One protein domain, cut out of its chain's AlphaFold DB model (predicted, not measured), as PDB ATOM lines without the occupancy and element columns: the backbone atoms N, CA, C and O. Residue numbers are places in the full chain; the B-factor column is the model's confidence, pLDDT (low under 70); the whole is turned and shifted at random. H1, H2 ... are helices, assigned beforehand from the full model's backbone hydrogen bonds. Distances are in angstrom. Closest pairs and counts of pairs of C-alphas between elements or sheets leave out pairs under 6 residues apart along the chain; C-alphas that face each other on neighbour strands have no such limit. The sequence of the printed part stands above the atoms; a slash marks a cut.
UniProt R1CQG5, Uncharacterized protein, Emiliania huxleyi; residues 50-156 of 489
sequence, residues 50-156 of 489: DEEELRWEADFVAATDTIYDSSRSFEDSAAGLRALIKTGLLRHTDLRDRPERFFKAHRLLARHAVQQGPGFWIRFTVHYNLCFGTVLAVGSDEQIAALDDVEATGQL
ATOM      1  N   ASP A  50     -53.224 -34.064   0.285       81.25
ATOM      2  CA  ASP A  50     -53.756 -32.865  -0.373       81.25
ATOM      3  C   ASP A  50     -54.508 -31.973   0.626       81.25
ATOM      4  O   ASP A  50     -54.384 -30.750   0.592       81.25
ATOM      5  N   GLU A  51     -55.248 -32.571   1.564       85.56
ATOM      6  CA  GLU A  51     -55.922 -31.833   2.638       85.56
ATOM      7  C   GLU A  51     -54.936 -31.175   3.620       85.56
ATOM      8  O   GLU A  51     -55.194 -30.066   4.097       85.56
ATOM      9  N   GLU A  52     -53.802 -31.822   3.925       90.31
ATOM     10  CA  GLU A  52     -52.726 -31.209   4.716       90.31
ATOM     11  C   GLU A  52     -52.140 -29.990   4.002       90.31
ATOM     12  O   GLU A  52     -52.014 -28.930   4.619       90.31
ATOM     13  N   GLU A  53     -51.816 -30.112   2.714       88.81
ATOM     14  CA  GLU A  53     -51.234 -29.017   1.935       88.81
ATOM     15  C   GLU A  53     -52.205 -27.846   1.741       88.81
ATOM     16  O   GLU A  53     -51.789 -26.686   1.785       88.81
ATOM     17  N   LEU A  54     -53.501 -28.122   1.576       89.31
ATOM     18  CA  LEU A  54     -54.537 -27.086   1.511       89.31
ATOM     19  C   LEU A  54     -54.681 -26.339   2.840       89.31
ATOM     20  O   LEU A  54     -54.812 -25.114   2.849       89.31
ATOM     21  N   ARG A  55     -54.633 -27.058   3.968       93.69
ATOM     22  CA  ARG A  55     -54.661 -26.443   5.302       93.69
ATOM     23  C   ARG A  55     -53.414 -25.597   5.546       93.69
ATOM     24  O   ARG A  55     -53.541 -24.449   5.951       93.69
ATOM     25  N   TRP A  56     -52.235 -26.133   5.231       95.81
ATOM     26  CA  TRP A  56     -50.978 -25.392   5.317       95.81
ATOM     27  C   TRP A  56     -51.025 -24.099   4.497       95.81
ATOM     28  O   TRP A  56     -50.639 -23.043   4.992       95.81
ATOM     29  N   GLU A  57     -51.526 -24.162   3.261       93.81
ATOM     30  CA  GLU A  57     -51.653 -22.988   2.399       93.81
ATOM     31  C   GLU A  57     -52.575 -21.936   3.021       93.81
ATOM     32  O   GLU A  57     -52.215 -20.758   3.055       93.81
ATOM     33  N   ALA A  58     -53.732 -22.348   3.546       92.38
ATOM     34  CA  ALA A  58     -54.664 -21.447   4.214       92.38
ATOM     35  C   ALA A  58     -54.034 -20.779   5.450       92.38
ATOM     36  O   ALA A  58     -54.123 -19.557   5.599       92.38
ATOM     37  N   ASP A  59     -53.343 -21.554   6.288       94.88
ATOM     38  CA  ASP A  59     -52.671 -21.057   7.492       94.88
ATOM     39  C   ASP A  59     -51.526 -20.095   7.137       94.88
ATOM     40  O   ASP A  59     -51.394 -19.018   7.725       94.88
ATOM     41  N   PHE A  60     -50.728 -20.432   6.118       93.50
ATOM     42  CA  PHE A  60     -49.650 -19.581   5.619       93.50
ATOM     43  C   PHE A  60     -50.182 -18.274   5.027       93.50
ATOM     44  O   PHE A  60     -49.615 -17.201   5.259       93.50
ATOM     45  N   VAL A  61     -51.291 -18.327   4.283       90.69
ATOM     46  CA  VAL A  61     -51.960 -17.133   3.754       90.69
ATOM     47  C   VAL A  61     -52.441 -16.237   4.893       90.69
ATOM     48  O   VAL A  61     -52.080 -15.062   4.915       90.69
ATOM     49  N   ALA A  62     -53.156 -16.790   5.873       90.44
ATOM     50  CA  ALA A  62     -53.673 -16.033   7.012       90.44
ATOM     51  C   ALA A  62     -52.554 -15.373   7.842       90.44
ATOM     52  O   ALA A  62     -52.640 -14.190   8.193       90.44
ATOM     53  N   ALA A  63     -51.470 -16.109   8.107       90.31
ATOM     54  CA  ALA A  63     -50.311 -15.585   8.827       90.31
ATOM     55  C   ALA A  63     -49.658 -14.414   8.077       90.31
ATOM     56  O   ALA A  63     -49.297 -13.401   8.675       90.31
ATOM     57  N   THR A  64     -49.533 -14.531   6.754       87.62
ATOM     58  CA  THR A  64     -48.848 -13.523   5.937       87.62
ATOM     59  C   THR A  64     -49.711 -12.298   5.633       87.62
ATOM     60  O   THR A  64     -49.164 -11.202   5.582       87.62
ATOM     61  N   ASP A  65     -51.035 -12.429   5.518       84.50
ATOM     62  CA  ASP A  65     -51.944 -11.277   5.372       84.50
ATOM     63  C   ASP A  65     -51.850 -10.328   6.581       84.50
ATOM     64  O   ASP A  65     -51.705  -9.117   6.418       84.50
ATOM     65  N   THR A  66     -51.801 -10.887   7.795       77.81
ATOM     66  CA  THR A  66     -51.694 -10.111   9.045       77.81
ATOM     67  C   THR A  66     -50.400  -9.289   9.119       77.81
ATOM     68  O   THR A  66     -50.385  -8.165   9.620       77.81
ATOM     69  N   ILE A  67     -49.294  -9.842   8.613       77.62
ATOM     70  CA  ILE A  67     -47.982  -9.186   8.647       77.62
ATOM     71  C   ILE A  67     -47.971  -7.947   7.752       77.62
ATOM     72  O   ILE A  67     -47.538  -6.877   8.184       77.62
ATOM     73  N   TYR A  68     -48.474  -8.080   6.528       68.00
ATOM     74  CA  TYR A  68     -48.462  -6.999   5.547       68.00
ATOM     75  C   TYR A  68     -49.343  -5.817   5.978       68.00
ATOM     76  O   TYR A  68     -48.877  -4.679   5.930       68.00
ATOM     77  N   ASP A  69     -50.526  -6.073   6.549       59.22
ATOM     78  CA  ASP A  69     -51.420  -5.031   7.088       59.22
ATOM     79  C   ASP A  69     -50.778  -4.168   8.195       59.22
ATOM     80  O   ASP A  69     -51.169  -3.014   8.415       59.22
ATOM     81  N   SER A  70     -49.763  -4.704   8.878       54.25
ATOM     82  CA  SER A  70     -49.046  -4.030   9.967       54.25
ATOM     83  C   SER A  70     -47.704  -3.400   9.562       54.25
ATOM     84  O   SER A  70     -47.164  -2.586  10.311       54.25
ATOM     85  N   SER A  71     -47.163  -3.722   8.380       59.62
ATOM     86  CA  SER A  71     -45.776  -3.396   8.019       59.62
ATOM     87  C   SER A  71     -45.598  -1.963   7.490       59.62
ATOM     88  O   SER A  71     -45.730  -1.687   6.300       59.62
ATOM     89  N   ARG A  72     -45.292  -1.009   8.382       67.75
ATOM     90  CA  ARG A  72     -45.105   0.418   8.031       67.75
ATOM     91  C   ARG A  72     -43.644   0.859   8.012       67.75
ATOM     92  O   ARG A  72     -43.312   1.877   7.402       67.75
ATOM     93  N   SER A  73     -42.788   0.090   8.673       78.19
ATOM     94  CA  SER A  73     -41.347   0.293   8.793       78.19
ATOM     95  C   SER A  73     -40.588  -1.001   8.498       78.19
ATOM     96  O   SER A  73     -41.178  -2.078   8.337       78.19
ATOM     97  N   PHE A  74     -39.261  -0.910   8.407       78.81
ATOM     98  CA  PHE A  74     -38.458  -2.110   8.232       78.81
ATOM     99  C   PHE A  74     -38.452  -2.973   9.501       78.81
ATOM    100  O   PHE A  74     -38.402  -4.197   9.395       78.81
ATOM    101  N   GLU A  75     -38.584  -2.356  10.673       84.62
ATOM    102  CA  GLU A  75     -38.722  -3.004  11.972       84.62
ATOM    103  C   GLU A  75     -40.035  -3.778  12.086       84.62
ATOM    104  O   GLU A  75     -40.008  -4.935  12.501       84.62
ATOM    105  N   ASP A  76     -41.160  -3.206  11.644       84.38
ATOM    106  CA  ASP A  76     -42.455  -3.906  11.633       84.38
ATOM    107  C   ASP A  76     -42.408  -5.117  10.694       84.38
ATOM    108  O   ASP A  76     -42.825  -6.220  11.042       84.38
ATOM    109  N   SER A  77     -41.827  -4.928   9.503       85.44
ATOM    110  CA  SER A  77     -41.593  -6.006   8.537       85.44
ATOM    111  C   SER A  77     -40.709  -7.115   9.127       85.44
ATOM    112  O   SER A  77     -40.977  -8.302   8.932       85.44
ATOM    113  N   ALA A  78     -39.672  -6.743   9.881       89.00
ATOM    114  CA  ALA A  78     -38.797  -7.684  10.567       89.00
ATOM    115  C   ALA A  78     -39.541  -8.436  11.674       89.00
ATOM    116  O   ALA A  78     -39.462  -9.660  11.734       89.00
ATOM    117  N   ALA A  79     -40.303  -7.732  12.514       90.31
ATOM    118  CA  ALA A  79     -41.116  -8.323  13.571       90.31
ATOM    119  C   ALA A  79     -42.138  -9.320  13.005       90.31
ATOM    120  O   ALA A  79     -42.274 -10.424  13.533       90.31
ATOM    121  N   GLY A  80     -42.777  -8.975  11.886       91.31
ATOM    122  CA  GLY A  80     -43.663  -9.876  11.158       91.31
ATOM    123  C   GLY A  80     -42.957 -11.143  10.679       91.31
ATOM    124  O   GLY A  80     -43.471 -12.241  10.882       91.31
ATOM    125  N   LEU A  81     -41.746 -11.031  10.119       92.75
ATOM    126  CA  LEU A  81     -40.981 -12.209   9.697       92.75
ATOM    127  C   LEU A  81     -40.576 -13.076  10.898       92.75
ATOM    128  O   LEU A  81     -40.696 -14.294  10.826       92.75
ATOM    129  N   ARG A  82     -40.167 -12.472  12.022       94.88
ATOM    130  CA  ARG A  82     -39.874 -13.207  13.267       94.88
ATOM    131  C   ARG A  82     -41.093 -13.979  13.765       94.88
ATOM    132  O   ARG A  82     -40.956 -15.123  14.183       94.88
ATOM    133  N   ALA A  83     -42.273 -13.360  13.720       94.38
ATOM    134  CA  ALA A  83     -43.524 -14.016  14.084       94.38
ATOM    135  C   ALA A  83     -43.841 -15.178  13.132       94.38
ATOM    136  O   ALA A  83     -44.162 -16.262  13.608       94.38
ATOM    137  N   LEU A  84     -43.673 -14.981  11.817       94.62
ATOM    138  CA  LEU A  84     -43.871 -16.025  10.809       94.62
ATOM    139  C   LEU A  84     -42.950 -17.225  11.043       94.62
ATOM    140  O   LEU A  84     -43.432 -18.351  11.058       94.62
ATOM    141  N   ILE A  85     -41.657 -16.998  11.274       96.06
ATOM    142  CA  ILE A  85     -40.681 -18.067  11.542       96.06
ATOM    143  C   ILE A  85     -41.122 -18.905  12.748       96.06
ATOM    144  O   ILE A  85     -41.181 -20.129  12.670       96.06
ATOM    145  N   LYS A  86     -41.539 -18.244  13.835       95.75
ATOM    146  CA  LYS A  86     -41.990 -18.907  15.069       95.75
ATOM    147  C   LYS A  86     -43.263 -19.736  14.914       95.75
ATOM    148  O   LYS A  86     -43.543 -20.562  15.776       95.75
ATOM    149  N   THR A  87     -44.041 -19.535  13.849       95.44
ATOM    150  CA  THR A  87     -45.204 -20.396  13.574       95.44
ATOM    151  C   THR A  87     -44.799 -21.816  13.183       95.44
ATOM    152  O   THR A  87     -45.618 -22.725  13.293       95.44
ATOM    153  N   GLY A  88     -43.573 -22.012  12.683       94.69
ATOM    154  CA  GLY A  88     -43.129 -23.291  12.133       94.69
ATOM    155  C   GLY A  88     -43.853 -23.704  10.846       94.69
ATOM    156  O   GLY A  88     -43.681 -24.836  10.403       94.69
ATOM    157  N   LEU A  89     -44.647 -22.811  10.231       95.75
ATOM    158  CA  LEU A  89     -45.351 -23.097   8.975       95.75
ATOM    159  C   LEU A  89     -44.377 -23.379   7.826       95.75
ATOM    160  O   LEU A  89     -44.709 -24.147   6.930       95.75
ATOM    161  N   LEU A  90     -43.185 -22.783   7.843       96.25
ATOM    162  CA  LEU A  90     -42.100 -23.121   6.927       96.25
ATOM    163  C   LEU A  90     -40.791 -23.232   7.710       96.25
ATOM    164  O   LEU A  90     -40.385 -22.267   8.368       96.25
ATOM    165  N   ARG A  91     -40.141 -24.389   7.606       96.44
ATOM    166  CA  ARG A  91     -38.843 -24.673   8.223       96.44
ATOM    167  C   ARG A  91     -37.697 -24.215   7.318       96.44
ATOM    168  O   ARG A  91     -37.820 -24.244   6.094       96.44
ATOM    169  N   HIS A  92     -36.542 -23.847   7.869       95.19
ATOM    170  CA  HIS A  92     -35.329 -23.582   7.085       95.19
ATOM    171  C   HIS A  92     -34.901 -24.805   6.283       95.19
ATOM    172  O   HIS A  92     -34.420 -24.656   5.159       95.19
ATOM    173  N   THR A  93     -35.121 -26.005   6.823       95.31
ATOM    174  CA  THR A  93     -34.810 -27.263   6.140       95.31
ATOM    175  C   THR A  93     -35.808 -27.611   5.036       95.31
ATOM    176  O   THR A  93     -35.475 -28.436   4.188       95.31
ATOM    177  N   ASP A  94     -36.973 -26.949   4.945       95.38
ATOM    178  CA  ASP A  94     -37.977 -27.241   3.910       95.38
ATOM    179  C   ASP A  94     -37.460 -26.958   2.496       95.38
ATOM    180  O   ASP A  94     -37.949 -27.558   1.548       95.38
ATOM    181  N   LEU A  95     -36.418 -26.138   2.321       89.81
ATOM    182  CA  LEU A  95     -35.753 -26.023   1.019       89.81
ATOM    183  C   LEU A  95     -35.191 -27.376   0.522       89.81
ATOM    184  O   LEU A  95     -35.127 -27.598  -0.684       89.81
ATOM    185  N   ARG A  96     -34.799 -28.277   1.430       90.75
ATOM    186  CA  ARG A  96     -34.378 -29.659   1.143       90.75
ATOM    187  C   ARG A  96     -35.537 -30.638   1.326       90.75
ATOM    188  O   ARG A  96     -35.757 -31.481   0.464       90.75
ATOM    189  N   ASP A  97     -36.267 -30.533   2.434       93.94
ATOM    190  CA  ASP A  97     -37.213 -31.561   2.887       93.94
ATOM    191  C   ASP A  97     -38.579 -31.458   2.182       93.94
ATOM    192  O   ASP A  97     -39.177 -32.476   1.815       93.94
ATOM    193  N   ARG A  98     -39.062 -30.232   1.944       93.62
ATOM    194  CA  ARG A  98     -40.345 -29.915   1.288       93.62
ATOM    195  C   ARG A  98     -40.178 -28.758   0.281       93.62
ATOM    196  O   ARG A  98     -40.807 -27.706   0.447       93.62
ATOM    197  N   PRO A  99     -39.326 -28.909  -0.753       90.44
ATOM    198  CA  PRO A  99     -38.997 -27.825  -1.684       90.44
ATOM    199  C   PRO A  99     -40.234 -27.227  -2.367       90.44
ATOM    200  O   PRO A  99     -40.282 -26.020  -2.604       90.44
ATOM    201  N   GLU A 100     -41.277 -28.023  -2.603       90.00
ATOM    202  CA  GLU A 100     -42.550 -27.559  -3.155       90.00
ATOM    203  C   GLU A 100     -43.230 -26.541  -2.226       90.00
ATOM    204  O   GLU A 100     -43.716 -25.511  -2.698       90.00
ATOM    205  N   ARG A 101     -43.210 -26.760  -0.899       92.38
ATOM    206  CA  ARG A 101     -43.694 -25.766   0.081       92.38
ATOM    207  C   ARG A 101     -42.840 -24.515   0.071       92.38
ATOM    208  O   ARG A 101     -43.393 -23.419   0.113       92.38
ATOM    209  N   PHE A 102     -41.518 -24.647  -0.026       92.62
ATOM    210  CA  PHE A 102     -40.620 -23.497  -0.121       92.62
ATOM    211  C   PHE A 102     -40.958 -22.617  -1.338       92.62
ATOM    212  O   PHE A 102     -41.145 -21.404  -1.190       92.62
ATOM    213  N   PHE A 103     -41.103 -23.199  -2.534       88.38
ATOM    214  CA  PHE A 103     -41.463 -22.439  -3.736       88.38
ATOM    215  C   PHE A 103     -42.895 -21.906  -3.663       88.38
ATOM    216  O   PHE A 103     -43.150 -20.740  -3.972       88.38
ATOM    217  N   LYS A 104     -43.848 -22.713  -3.184       89.50
ATOM    218  CA  LYS A 104     -45.237 -22.281  -2.985       89.50
ATOM    219  C   LYS A 104     -45.347 -21.139  -1.974       89.50
ATOM    220  O   LYS A 104     -46.113 -20.217  -2.225       89.50
ATOM    221  N   ALA A 105     -44.545 -21.102  -0.913       91.50
ATOM    222  CA  ALA A 105     -44.494 -19.983   0.029       91.50
ATOM    223  C   ALA A 105     -44.025 -18.679  -0.645       91.50
ATOM    224  O   ALA A 105     -44.664 -17.635  -0.481       91.50
ATOM    225  N   HIS A 106     -42.972 -18.735  -1.473       87.88
ATOM    226  CA  HIS A 106     -42.510 -17.584  -2.265       87.88
ATOM    227  C   HIS A 106     -43.581 -17.104  -3.240       87.88
ATOM    228  O   HIS A 106     -43.813 -15.893  -3.343       87.88
ATOM    229  N   ARG A 107     -44.257 -18.046  -3.917       84.44
ATOM    230  CA  ARG A 107     -45.432 -17.738  -4.729       84.44
ATOM    231  C   ARG A 107     -46.452 -17.060  -3.845       84.44
ATOM    232  O   ARG A 107     -46.703 -15.895  -4.073       84.44
ATOM    233  N   LEU A 108     -46.992 -17.670  -2.798       85.62
ATOM    234  CA  LEU A 108     -48.006 -17.072  -1.927       85.62
ATOM    235  C   LEU A 108     -47.631 -15.649  -1.475       85.62
ATOM    236  O   LEU A 108     -48.450 -14.752  -1.651       85.62
ATOM    237  N   LEU A 109     -46.405 -15.379  -1.033       82.25
ATOM    238  CA  LEU A 109     -45.980 -14.034  -0.615       82.25
ATOM    239  C   LEU A 109     -45.968 -12.981  -1.733       82.25
ATOM    240  O   LEU A 109     -46.273 -11.813  -1.485       82.25
ATOM    241  N   ALA A 110     -45.682 -13.363  -2.979       76.75
ATOM    242  CA  ALA A 110     -45.623 -12.408  -4.085       76.75
ATOM    243  C   ALA A 110     -46.975 -11.708  -4.397       76.75
ATOM    244  O   ALA A 110     -46.984 -10.710  -5.116       76.75
ATOM    245  N   ARG A 111     -48.117 -12.139  -3.811       74.44
ATOM    246  CA  ARG A 111     -49.418 -11.423  -3.919       74.44
ATOM    247  C   ARG A 111     -49.377 -10.039  -3.302       74.44
ATOM    248  O   ARG A 111     -50.084  -9.141  -3.761       74.44
ATOM    249  N   HIS A 112     -48.550  -9.894  -2.276       70.00
ATOM    250  CA  HIS A 112     -48.403  -8.674  -1.502       70.00
ATOM    251  C   HIS A 112     -47.281  -7.798  -2.037       70.00
ATOM    252  O   HIS A 112     -47.413  -6.578  -2.016       70.00
ATOM    253  N   ALA A 113     -46.238  -8.405  -2.619       65.06
ATOM    254  CA  ALA A 113     -45.131  -7.688  -3.257       65.06
ATOM    255  C   ALA A 113     -45.610  -6.671  -4.307       65.06
ATOM    256  O   ALA A 113     -45.090  -5.566  -4.401       65.06
ATOM    257  N   VAL A 114     -46.651  -7.040  -5.052       57.00
ATOM    258  CA  VAL A 114     -47.300  -6.184  -6.047       57.00
ATOM    259  C   VAL A 114     -48.079  -5.017  -5.426       57.00
ATOM    260  O   VAL A 114     -48.168  -3.950  -6.021       57.00
ATOM    261  N   GLN A 115     -48.693  -5.225  -4.261       58.72
ATOM    262  CA  GLN A 115     -49.649  -4.280  -3.671       58.72
ATOM    263  C   GLN A 115     -48.987  -3.286  -2.723       58.72
ATOM    264  O   GLN A 115     -49.422  -2.144  -2.622       58.72
ATOM    265  N   GLN A 116     -47.968  -3.744  -2.003       59.41
ATOM    266  CA  GLN A 116     -47.358  -3.022  -0.887       59.41
ATOM    267  C   GLN A 116     -45.840  -2.863  -1.063       59.41
ATOM    268  O   GLN A 116     -45.163  -2.318  -0.197       59.41
ATOM    269  N   GLY A 117     -45.304  -3.317  -2.199       63.03
ATOM    270  CA  GLY A 117     -43.877  -3.353  -2.479       63.03
ATOM    271  C   GLY A 117     -43.226  -4.681  -2.062       63.03
ATOM    272  O   GLY A 117     -43.718  -5.406  -1.193       63.03
ATOM    273  N   PRO A 118     -42.084  -5.033  -2.669       68.19
ATOM    274  CA  PRO A 118     -41.462  -6.348  -2.524       68.19
ATOM    275  C   PRO A 118     -40.638  -6.506  -1.239       68.19
ATOM    276  O   PRO A 118     -40.069  -7.571  -1.027       68.19
ATOM    277  N   GLY A 119     -40.559  -5.485  -0.377       75.75
ATOM    278  CA  GLY A 119     -39.633  -5.443   0.763       75.75
ATOM    279  C   GLY A 119     -39.701  -6.673   1.671       75.75
ATOM    280  O   GLY A 119     -38.684  -7.318   1.917       75.75
ATOM    281  N   PHE A 120     -40.903  -7.063   2.105       81.94
ATOM    282  CA  PHE A 120     -41.075  -8.261   2.932       81.94
ATOM    283  C   PHE A 120     -40.800  -9.563   2.161       81.94
ATOM    284  O   PHE A 120     -40.219 -10.491   2.717       81.94
ATOM    285  N   TRP A 121     -41.147  -9.630   0.870       82.31
ATOM    286  CA  TRP A 121     -40.833 -10.794   0.035       82.31
ATOM    287  C   TRP A 121     -39.315 -10.981  -0.090       82.31
ATOM    288  O   TRP A 121     -38.811 -12.082   0.099       82.31
ATOM    289  N   ILE A 122     -38.567  -9.897  -0.316       80.75
ATOM    290  CA  ILE A 122     -37.101  -9.938  -0.371       80.75
ATOM    291  C   ILE A 122     -36.535 -10.346   0.989       80.75
ATOM    292  O   ILE A 122     -35.660 -11.207   1.051       80.75
ATOM    293  N   ARG A 123     -37.064  -9.777   2.080       87.50
ATOM    294  CA  ARG A 123     -36.694 -10.136   3.453       87.50
ATOM    295  C   ARG A 123     -36.798 -11.647   3.676       87.50
ATOM    296  O   ARG A 123     -35.842 -12.287   4.117       87.50
ATOM    297  N   PHE A 124     -37.946 -12.210   3.321       90.75
ATOM    298  CA  PHE A 124     -38.227 -13.634   3.414       90.75
ATOM    299  C   PHE A 124     -37.245 -14.470   2.582       90.75
ATOM    300  O   PHE A 124     -36.613 -15.383   3.117       90.75
ATOM    301  N   THR A 125     -37.041 -14.108   1.310       88.19
ATOM    302  CA  THR A 125     -36.104 -14.795   0.409       88.19
ATOM    303  C   THR A 125     -34.681 -14.763   0.966       88.19
ATOM    304  O   THR A 125     -34.007 -15.786   1.023       88.19
ATOM    305  N   VAL A 126     -34.204 -13.616   1.444       88.06
ATOM    306  CA  VAL A 126     -32.843 -13.473   1.990       88.06
ATOM    307  C   VAL A 126     -32.632 -14.368   3.205       88.06
ATOM    308  O   VAL A 126     -31.584 -14.992   3.341       88.06
ATOM    309  N   HIS A 127     -33.643 -14.465   4.058       93.94
ATOM    310  CA  HIS A 127     -33.591 -15.283   5.256       93.94
ATOM    311  C   HIS A 127     -33.576 -16.786   4.938       93.94
ATOM    312  O   HIS A 127     -32.599 -17.467   5.255       93.94
ATOM    313  N   TYR A 128     -34.629 -17.290   4.285       93.69
ATOM    314  CA  TYR A 128     -34.810 -18.724   4.038       93.69
ATOM    315  C   TYR A 128     -33.887 -19.252   2.939       93.69
ATOM    316  O   TYR A 128     -33.353 -20.350   3.051       93.69
ATOM    317  N   ASN A 129     -33.673 -18.481   1.872       89.31
ATOM    318  CA  ASN A 129     -32.913 -18.951   0.721       89.31
ATOM    319  C   ASN A 129     -31.419 -18.630   0.816       89.31
ATOM    320  O   ASN A 129     -30.585 -19.497   0.557       89.31
ATOM    321  N   LEU A 130     -31.067 -17.379   1.120       87.50
ATOM    322  CA  LEU A 130     -29.680 -16.928   0.989       87.50
ATOM    323  C   LEU A 130     -28.870 -17.227   2.243       87.50
ATOM    324  O   LEU A 130     -27.819 -17.847   2.156       87.50
ATOM    325  N   CYS A 131     -29.367 -16.816   3.407       93.06
ATOM    326  CA  CYS A 131     -28.684 -17.007   4.678       93.06
ATOM    327  C   CYS A 131     -28.766 -18.478   5.107       93.06
ATOM    328  O   CYS A 131     -27.809 -19.235   4.947       93.06
ATOM    329  N   PHE A 132     -29.935 -18.925   5.564       95.19
ATOM    330  CA  PHE A 132     -30.077 -20.267   6.128       95.19
ATOM    331  C   PHE A 132     -30.133 -21.362   5.069       95.19
ATOM    332  O   PHE A 132     -29.666 -22.470   5.308       95.19
ATOM    333  N   GLY A 133     -30.542 -21.034   3.843       90.69
ATOM    334  CA  GLY A 133     -30.386 -21.945   2.718       90.69
ATOM    335  C   GLY A 133     -28.919 -22.197   2.334       90.69
ATOM    336  O   GLY A 133     -28.629 -23.261   1.786       90.69
ATOM    337  N   THR A 134     -27.993 -21.270   2.626       89.38
ATOM    338  CA  THR A 134     -26.546 -21.539   2.512       89.38
ATOM    339  C   THR A 134     -26.095 -22.505   3.599       89.38
ATOM    340  O   THR A 134     -25.437 -23.486   3.272       89.38
ATOM    341  N   VAL A 135     -26.505 -22.290   4.855       92.44
ATOM    342  CA  VAL A 135     -26.203 -23.221   5.960       92.44
ATOM    343  C   VAL A 135     -26.706 -24.629   5.636       92.44
ATOM    344  O   VAL A 135     -25.952 -25.584   5.753       92.44
ATOM    345  N   LEU A 136     -27.928 -24.753   5.114       91.25
ATOM    346  CA  LEU A 136     -28.498 -26.037   4.699       91.25
ATOM    347  C   LEU A 136     -27.702 -26.731   3.581       91.25
ATOM    348  O   LEU A 136     -27.715 -27.953   3.488       91.25
ATOM    349  N   ALA A 137     -27.056 -25.965   2.701       85.12
ATOM    350  CA  ALA A 137     -26.392 -26.508   1.521       85.12
ATOM    351  C   ALA A 137     -24.930 -26.896   1.743       85.12
ATOM    352  O   ALA A 137     -24.436 -27.774   1.040       85.12
ATOM    353  N   VAL A 138     -24.223 -26.205   2.642       87.00
ATOM    354  CA  VAL A 138     -22.781 -26.423   2.859       87.00
ATOM    355  C   VAL A 138     -22.407 -26.691   4.313       87.00
ATOM    356  O   VAL A 138     -21.238 -26.949   4.585       87.00
ATOM    357  N   GLY A 139     -23.360 -26.596   5.241       88.50
ATOM    358  CA  GLY A 139     -23.126 -26.853   6.657       88.50
ATOM    359  C   GLY A 139     -23.076 -28.343   6.989       88.50
ATOM    360  O   GLY A 139     -23.614 -29.173   6.255       88.50
ATOM    361  N   SER A 140     -22.433 -28.674   8.109       93.88
ATOM    362  CA  SER A 140     -22.494 -30.017   8.696       93.88
ATOM    363  C   SER A 140     -23.869 -30.304   9.304       93.88
ATOM    364  O   SER A 140     -24.660 -29.385   9.532       93.88
ATOM    365  N   ASP A 141     -24.144 -31.567   9.629       95.50
ATOM    366  CA  ASP A 141     -25.399 -31.961  10.278       95.50
ATOM    367  C   ASP A 141     -25.618 -31.209  11.603       95.50
ATOM    368  O   ASP A 141     -26.734 -30.779  11.892       95.50
ATOM    369  N   GLU A 142     -24.554 -30.958  12.372       96.88
ATOM    370  CA  GLU A 142     -24.621 -30.169  13.607       96.88
ATOM    371  C   GLU A 142     -24.969 -28.700  13.335       96.88
ATOM    372  O   GLU A 142     -25.774 -28.104  14.053       96.88
ATOM    373  N   GLN A 143     -24.392 -28.106  12.288       95.56
ATOM    374  CA  GLN A 143     -24.685 -26.723  11.896       95.56
ATOM    375  C   GLN A 143     -26.114 -26.573  11.362       95.56
ATOM    376  O   GLN A 143     -26.747 -25.542  11.584       95.56
ATOM    377  N   ILE A 144     -26.632 -27.599  10.684       95.62
ATOM    378  CA  ILE A 144     -28.020 -27.649  10.214       95.62
ATOM    379  C   ILE A 144     -28.975 -27.819  11.400       95.62
ATOM    380  O   ILE A 144     -29.974 -27.110  11.469       95.62
ATOM    381  N   ALA A 145     -28.661 -28.694  12.359       96.25
ATOM    382  CA  ALA A 145     -29.472 -28.878  13.564       96.25
ATOM    383  C   ALA A 145     -29.565 -27.594  14.409       96.25
ATOM    384  O   ALA A 145     -30.602 -27.310  15.001       96.25
ATOM    385  N   ALA A 146     -28.517 -26.761  14.414       95.44
ATOM    386  CA  ALA A 146     -28.535 -25.466  15.097       95.44
ATOM    387  C   ALA A 146     -29.581 -24.477  14.534       95.44
ATOM    388  O   ALA A 146     -29.905 -23.491  15.198       95.44
ATOM    389  N   LEU A 147     -30.132 -24.725  13.338       95.94
ATOM    390  CA  LEU A 147     -31.217 -23.913  12.781       95.94
ATOM    391  C   LEU A 147     -32.521 -24.048  13.579       95.94
ATOM    392  O   LEU A 147     -33.295 -23.095  13.610       95.94
ATOM    393  N   ASP A 148     -32.734 -25.151  14.303       96.00
ATOM    394  CA  ASP A 148     -33.914 -25.316  15.161       96.00
ATOM    395  C   ASP A 148     -33.991 -24.218  16.243       96.00
ATOM    396  O   ASP A 148     -35.069 -23.694  16.534       96.00
ATOM    397  N   ASP A 149     -32.848 -23.808  16.809       95.38
ATOM    398  CA  ASP A 149     -32.789 -22.711  17.788       95.38
ATOM    399  C   ASP A 149     -33.049 -21.346  17.133       95.38
ATOM    400  O   ASP A 149     -33.761 -20.500  17.685       95.38
ATOM    401  N   VAL A 150     -32.542 -21.146  15.910       95.00
ATOM    402  CA  VAL A 150     -32.823 -19.943  15.111       95.00
ATOM    403  C   VAL A 150     -34.328 -19.795  14.893       95.00
ATOM    404  O   VAL A 150     -34.871 -18.699  15.048       95.00
ATOM    405  N   GLU A 151     -35.020 -20.886  14.575       95.12
ATOM    406  CA  GLU A 151     -36.470 -20.894  14.377       95.12
ATOM    407  C   GLU A 151     -37.232 -20.653  15.676       95.12
ATOM    408  O   GLU A 151     -38.089 -19.766  15.735       95.12
ATOM    409  N   ALA A 152     -36.889 -21.389  16.737       95.50
ATOM    410  CA  ALA A 152     -37.546 -21.283  18.037       95.50
ATOM    411  C   ALA A 152     -37.448 -19.861  18.615       95.50
ATOM    412  O   ALA A 152     -38.412 -19.311  19.160       95.50
ATOM    413  N   THR A 153     -36.290 -19.221  18.451       94.62
ATOM    414  CA  THR A 153     -36.055 -17.845  18.905       94.62
ATOM    415  C   THR A 153     -36.552 -16.792  17.910       94.62
ATOM    416  O   THR A 153     -36.752 -15.629  18.287       94.62
ATOM    417  N   GLY A 154     -36.848 -17.190  16.668       95.38
ATOM    418  CA  GLY A 154     -37.201 -16.309  15.555       95.38
ATOM    419  C   GLY A 154     -36.069 -15.345  15.216       95.38
ATOM    420  O   GLY A 154     -36.311 -14.149  15.033       95.38
ATOM    421  N   GLN A 155     -34.831 -15.835  15.216       96.56
ATOM    422  CA  GLN A 155     -33.668 -15.069  14.788       96.56
ATOM    423  C   GLN A 155     -33.719 -14.814  13.280       96.56
ATOM    424  O   GLN A 155     -34.125 -15.669  12.500       96.56
ATOM    425  N   LEU A 156     -33.308 -13.621  12.857       96.31
ATOM    426  CA  LEU A 156     -33.263 -13.216  11.456       96.31
ATOM    427  C   LEU A 156     -31.853 -13.349  10.889       96.31
ATOM    428  O   LEU A 156     -30.858 -13.173  11.588       96.31
TER     429      LEU A 156
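AT A GLANCE: This is residues 50 to 156 of the 489 residues of an uncharacterized protein of Emiliania huxleyi (UniProt R1CQG5). Two helical hairpins pack in two layers: the longest helix, H1, folds back into H2, and H4 folds back into H5, with H1 beside H4 and H2 crossing H5. Short H3 leads into H4, while H6 and H7 turn back from the end of H5, bringing H7 to the end of H2. The printed part has 107 residues with seven named helices, H1 to H7 in order, and no named strand: all helix. It is compact, with a radius of gyration of the C-alphas of 13.4 A and spans of 39 by 35 by 20 A.

IN THESE COORDINATES: Find C-alpha 50 at (-53.756, -32.865, -0.373); from there H1 runs 31.0 A to residue 70. H2 holds residues 74 to 86, 18.5 A; H3, residues 94 to 97. H4 runs from 99 to 116, 26.2 A, and H5 from 119 to 138, 27.0 A. H6 holds 141 to 145; H7, 147 to 153, ends at C-alpha 153, (-36.055, -17.845, 18.905).

HOW THE PARTS SIT: Start at Ile 67: its C-alpha is 5.0 A from that of Gly 80, the closest pair where H1, with residues 63 to 70 alone, touches H2 in a hairpin, at a shallow tilt of 25 degrees. H1 touches H4 the same way at 32 degrees, closest at C-alphas 61 and 108, 6.9 A. The hub, H5, forms a hairpin with H4, closest at C-alphas 109 and 121, 6.1 A. H5 touches H2 at a steep tilt of 49 degrees, closest at C-alphas 77 and 120, 6.1 A. H7 touches H2, closest at C-alphas 85 and 151, 5.8 A. Every O i to N i+4 pair is within hydrogen-bond range in H2, H6 and H7, against 15 of 17 in H1, 9 of 14 in H4 and 13 of 16 in H5; H3 is too short for such a pair.

THE WHOLE: The C-alphas farthest apart, of Gln 115 and Glu 142, are 39.9 A apart. The printed part has no cut and no long link. Look for pLDDT under 70 at residues 68 to 72 and 113 to 118.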